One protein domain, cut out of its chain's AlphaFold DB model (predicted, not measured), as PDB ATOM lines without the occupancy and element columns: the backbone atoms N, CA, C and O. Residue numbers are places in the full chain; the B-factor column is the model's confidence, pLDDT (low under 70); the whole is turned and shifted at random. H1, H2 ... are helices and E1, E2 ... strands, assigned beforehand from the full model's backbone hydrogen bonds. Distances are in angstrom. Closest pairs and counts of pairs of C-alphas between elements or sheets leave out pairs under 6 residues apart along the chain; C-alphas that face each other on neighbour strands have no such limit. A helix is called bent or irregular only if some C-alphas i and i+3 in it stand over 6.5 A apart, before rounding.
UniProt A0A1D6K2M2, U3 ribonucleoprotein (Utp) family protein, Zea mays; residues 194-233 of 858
ATOM      1  N   PRO A 194     177.901 166.018 140.487       91.05
ATOM      2  CA  PRO A 194     179.162 165.424 140.922       91.05
ATOM      3  C   PRO A 194     179.593 164.273 140.001       91.05
ATOM      4  O   PRO A 194     178.756 163.474 139.582       91.05
ATOM      5  N   LYS A 195     180.892 164.173 139.679       91.37
ATOM      6  CA  LYS A 195     181.419 163.142 138.757       91.37
ATOM      7  C   LYS A 195     180.927 161.741 139.138       91.37
ATOM      8  O   LYS A 195     180.408 161.029 138.298       91.37
ATOM      9  N   VAL A 196     180.948 161.422 140.435       91.71
ATOM     10  CA  VAL A 196     180.456 160.147 140.983       91.71
ATOM     11  C   VAL A 196     178.990 159.871 140.623       91.71
ATOM     12  O   VAL A 196     178.632 158.732 140.337       91.71
ATOM     13  N   GLU A 197     178.124 160.883 140.651       93.88
ATOM     14  CA  GLU A 197     176.713 160.729 140.280       93.88
ATOM     15  C   GLU A 197     176.538 160.604 138.769       93.88
ATOM     16  O   GLU A 197     175.772 159.751 138.319       93.88
ATOM     17  N   ARG A 198     177.287 161.388 137.983       90.31
ATOM     18  CA  ARG A 198     177.291 161.252 136.519       90.31
ATOM     19  C   ARG A 198     177.747 159.873 136.094       90.31
ATOM     20  O   ARG A 198     177.029 159.240 135.339       90.31
ATOM     21  N   ASP A 199     178.851 159.379 136.641       94.70
ATOM     22  CA  ASP A 199     179.391 158.062 136.319       94.70
ATOM     23  C   ASP A 199     178.392 156.958 136.680       94.70
ATOM     24  O   ASP A 199     178.254 155.981 135.951       94.70
ATOM     25  N   LYS A 200     177.644 157.099 137.785       93.72
ATOM     26  CA  LYS A 200     176.572 156.153 138.145       93.72
ATOM     27  C   LYS A 200     175.427 156.173 137.131       93.72
ATOM     28  O   LYS A 200     174.949 155.107 136.738       93.72
ATOM     29  N   ILE A 201     174.982 157.359 136.719       95.29
ATOM     30  CA  ILE A 201     173.922 157.521 135.712       95.29
ATOM     31  C   ILE A 201     174.407 157.021 134.345       95.29
ATOM     32  O   ILE A 201     173.700 156.287 133.666       95.29
ATOM     33  N   GLU A 202     175.632 157.347 133.951       94.33
ATOM     34  CA  GLU A 202     176.230 156.898 132.701       94.33
ATOM     35  C   GLU A 202     176.411 155.380 132.689       94.33
ATOM     36  O   GLU A 202     176.037 154.738 131.713       94.33
ATOM     37  N   ARG A 203     176.875 154.765 133.785       93.80
ATOM     38  CA  ARG A 203     176.950 153.298 133.926       93.80
ATOM     39  C   ARG A 203     175.585 152.631 133.793       93.80
ATOM     40  O   ARG A 203     175.476 151.596 133.144       93.80
ATOM     41  N   SER A 204     174.534 153.208 134.379       95.85
ATOM     42  CA  SER A 204     173.189 152.633 134.252       95.85
ATOM     43  C   SER A 204     172.653 152.763 132.823       95.85
ATOM     44  O   SER A 204     172.118 151.798 132.277       95.85
ATOM     45  N   VAL A 205     172.866 153.911 132.171       96.28
ATOM     46  CA  VAL A 205     172.467 154.145 130.776       96.28
ATOM     47  C   VAL A 205     173.264 153.268 129.805       96.28
ATOM     48  O   VAL A 205     172.683 152.675 128.896       96.28
ATOM     49  N   THR A 206     174.578 153.150 129.987       96.59
ATOM     50  CA  THR A 206     175.452 152.294 129.166       96.59
ATOM     51  C   THR A 206     175.122 150.819 129.352       96.59
ATOM     52  O   THR A 206     175.029 150.100 128.359       96.59
ATOM     53  N   PHE A 207     174.826 150.369 130.577       96.50
ATOM     54  CA  PHE A 207     174.335 149.014 130.821       96.50
ATOM     55  C   PHE A 207     173.040 148.736 130.047       96.50
ATOM     56  O   PHE A 207     172.965 147.735 129.344       96.50
ATOM     57  N   GLN A 208     172.053 149.639 130.091       96.84
ATOM     58  CA  GLN A 208     170.805 149.458 129.334       96.84
ATOM     59  C   GLN A 208     171.040 149.413 127.817       96.84
ATOM     60  O   GLN A 208     170.464 148.569 127.133       96.84
ATOM     61  N   LYS A 209     171.919 150.275 127.287       96.21
ATOM     62  CA  LYS A 209     172.300 150.248 125.864       96.21
ATOM     63  C   LYS A 209     172.986 148.934 125.488       96.21
ATOM     64  O   LYS A 209     172.534 148.272 124.562       96.21
ATOM     65  N   SER A 210     174.002 148.522 126.247       95.28
ATOM     66  CA  SER A 210     174.728 147.269 126.004       95.28
ATOM     67  C   SER A 210     173.821 146.044 126.132       95.28
ATOM     68  O   SER A 210     173.886 145.158 125.291       95.28
ATOM     69  N   LYS A 211     172.899 146.015 127.102       96.61
ATOM     70  CA  LYS A 211     171.894 144.955 127.236       96.61
ATOM     71  C   LYS A 211     171.016 144.865 125.989       96.61
ATOM     72  O   LYS A 211     170.839 143.774 125.468       96.61
ATOM     73  N   ASN A 212     170.518 145.998 125.490       93.30
ATOM     74  CA  ASN A 212     169.708 146.043 124.269       93.30
ATOM     75  C   ASN A 212     170.497 145.670 123.007       93.30
ATOM     76  O   ASN A 212     169.905 145.258 122.016       93.30
ATOM     77  N   GLU A 213     171.814 145.865 122.995       90.98
ATOM     78  CA  GLU A 213     172.673 145.408 121.904       90.98
ATOM     79  C   GLU A 213     172.951 143.908 122.011       90.98
ATOM     80  O   GLU A 213     172.837 143.209 121.010       90.98
ATOM     81  N   LEU A 214     173.225 143.392 123.211       91.12
ATOM     82  CA  LEU A 214     173.442 141.967 123.469       91.12
ATOM     83  C   LEU A 214     172.197 141.129 123.156       91.12
ATOM     84  O   LEU A 214     172.330 140.063 122.556       91.12
ATOM     85  N   THR A 215     170.998 141.625 123.476       90.67
ATOM     86  CA  THR A 215     169.738 140.919 123.187       90.67
ATOM     87  C   THR A 215     169.519 140.690 121.692       90.67
ATOM     88  O   THR A 215     168.937 139.677 121.311       90.67
ATOM     89  N   LYS A 216     170.042 141.564 120.819       88.78
ATOM     90  CA  LYS A 216     169.980 141.375 119.356       88.78
ATOM     91  C   LYS A 216     170.730 140.122 118.905       88.78
ATOM     92  O   LYS A 216     170.308 139.447 117.971       88.78
ATOM     93  N   TRP A 217     171.825 139.787 119.583       89.31
ATOM     94  CA  TRP A 217     172.662 138.640 119.235       89.31
ATOM     95  C   TRP A 217     172.163 137.319 119.817       89.31
ATOM     96  O   TRP A 217     172.595 136.265 119.354       89.31
ATOM     97  N   GLU A 218     171.257 137.340 120.801       91.19
ATOM     98  CA  GLU A 218     170.785 136.129 121.487       91.19
ATOM     99  C   GLU A 218     170.245 135.081 120.508       91.19
ATOM    100  O   GLU A 218     170.592 133.908 120.627       91.19
ATOM    101  N   GLY A 219     169.462 135.495 119.507       88.03
ATOM    102  CA  GLY A 219     168.900 134.590 118.499       88.03
ATOM    103  C   GLY A 219     169.966 133.932 117.618       88.03
ATOM    104  O   GLY A 219     169.966 132.712 117.463       88.03
ATOM    105  N   ILE A 220     170.911 134.721 117.097       87.96
ATOM    106  CA  ILE A 220     172.005 134.231 116.240       87.96
ATOM    107  C   ILE A 220     172.928 133.305 117.035       87.96
ATOM    108  O   ILE A 220     173.272 132.213 116.585       87.96
ATOM    109  N   VAL A 221     173.305 133.705 118.252       89.99
ATOM    110  CA  VAL A 221     174.167 132.900 119.127       89.99
ATOM    111  C   VAL A 221     173.466 131.607 119.536       89.99
ATOM    112  O   VAL A 221     174.104 130.556 119.559       89.99
ATOM    113  N   LYS A 222     172.163 131.654 119.829       89.22
ATOM    114  CA  LYS A 222     171.360 130.463 120.119       89.22
ATOM    115  C   LYS A 222     171.307 129.528 118.913       89.22
ATOM    116  O   LYS A 222     171.619 128.355 119.072       89.22
ATOM    117  N   SER A 223     171.027 130.050 117.720       87.67
ATOM    118  CA  SER A 223     171.036 129.262 116.484       87.67
ATOM    119  C   SER A 223     172.395 128.593 116.242       87.67
ATOM    120  O   SER A 223     172.447 127.393 115.987       87.67
ATOM    121  N   ASN A 224     173.503 129.313 116.449       88.75
ATOM    122  CA  ASN A 224     174.852 128.752 116.329       88.75
ATOM    123  C   ASN A 224     175.169 127.685 117.393       88.75
ATOM    124  O   ASN A 224     175.945 126.772 117.124       88.75
ATOM    125  N   ARG A 225     174.602 127.787 118.603       88.47
ATOM    126  CA  ARG A 225     174.753 126.769 119.662       88.47
ATOM    127  C   ARG A 225     173.904 125.526 119.409       88.47
ATOM    128  O   ARG A 225     174.300 124.437 119.804       88.47
ATOM    129  N   GLU A 226     172.732 125.705 118.810       87.22
ATOM    130  CA  GLU A 226     171.796 124.628 118.476       87.22
ATOM    131  C   GLU A 226     172.181 123.905 117.179       87.22
ATOM    132  O   GLU A 226     171.798 122.753 116.978       87.22
ATOM    133  N   ALA A 227     172.954 124.555 116.305       88.21
ATOM    134  CA  ALA A 227     173.466 123.950 115.088       88.21
ATOM    135  C   ALA A 227     174.424 122.784 115.418       88.21
ATOM    136  O   ALA A 227     175.419 122.986 116.114       88.21
ATOM    137  N   PRO A 228     174.191 121.571 114.877       86.38
ATOM    138  CA  PRO A 228     175.074 120.431 115.121       86.38
ATOM    139  C   PRO A 228     176.444 120.604 114.451       86.38
ATOM    140  O   PRO A 228     177.440 120.064 114.927       86.38
ATOM    141  N   VAL A 229     176.489 121.338 113.333       89.91
ATOM    142  CA  VAL A 229     177.705 121.609 112.564       89.91
ATOM    143  C   VAL A 229     177.731 123.075 112.150       89.91
ATOM    144  O   VAL A 229     176.806 123.550 111.491       89.91
ATOM    145  N   LEU A 230     178.818 123.767 112.489       90.35
ATOM    146  CA  LEU A 230     179.108 125.129 112.047       90.35
ATOM    147  C   LEU A 230     180.034 125.106 110.828       90.35
ATOM    148  O   LEU A 230     181.155 124.591 110.892       90.35
ATOM    149  N   TYR A 231     179.571 125.695 109.725       86.40
ATOM    150  CA  TYR A 231     180.343 125.843 108.494       86.40
ATOM    151  C   TYR A 231     180.986 127.228 108.450       86.40
ATOM    152  O   TYR A 231     180.297 128.241 108.402       86.40
ATOM    153  N   PHE A 232     182.317 127.263 108.435       84.69
ATOM    154  CA  PHE A 232     183.098 128.477 108.196       84.69
ATOM    155  C   PHE A 232     183.803 128.367 106.849       84.69
ATOM    156  O   PHE A 232     185.033 128.398 106.741       84.69
ATOM    157  N   GLU A 233     183.007 128.175 105.808       72.66
ATOM    158  CA  GLU A 233     183.472 128.363 104.449       72.66
ATOM    159  C   GLU A 233     183.209 129.823 104.124       72.66
ATOM    160  O   GLU A 233     182.062 130.244 104.046       72.66
TER     161      GLU A 233
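Overview. This is residues 194 to 233 of the 858 residues of the protein "U3 ribonucleoprotein (Utp) family protein" of Zea mays (UniProt A0A1D6K2M2). One long helix, H1, bent toward its later end, makes most of the length of a thin rod, and beyond it the last residues turn aside as a short tail that holds the small strand E1. No part folds back to form a core: residues 194 to 233 stand free, with no C-alpha within 10 A of another that is 8 or more residues away along the chain. The printed part has 40 residues, with one named helix followed by one named strand, and its class is mostly helix. It is extended, with a radius of gyration of the C-alphas of 16.9 A and spans of 52 by 17 by 10 A.

Arrangement. H1, residues 195 to 226, was assigned as one helix by its hydrogen bonds, but it is bent: C-alphas 216 and 219 are 6.9 A apart. Its arms are H1a, residues 195 to 216, and H1b, residues 219 to 226, and their lines stand at a steep tilt of 58 degrees. Every O i to N i+4 pair is within hydrogen-bond range in H1b, and 17 of 18 are in H1a. A tight link of 3 residues joins H1 to E1, residues 230 to 232. The closest C-alphas of H1b and E1 are those of Asn 224 and Leu 230, 7.0 A apart. H1a and E1 are apart. E1 pairs with no named strand.

Along the chain. H1a measures 31.3 A from C-alpha 195 at (181.419, 163.142, 138.757) to C-alpha 216 at (169.980, 141.375, 119.356). H1b measures 10.4 A from Gly 219 to Glu 226. E1 measures 6.5 A and ends with C-alpha 232 at (183.098, 128.477, 108.196).

Size, cuts and confidence. The two C-alphas farthest apart are those of Pro 194 and Val 229, at 52.2 A. The printed part has no cut and no long link. Its mean pLDDT is 91.0, and no printed residue is under 70.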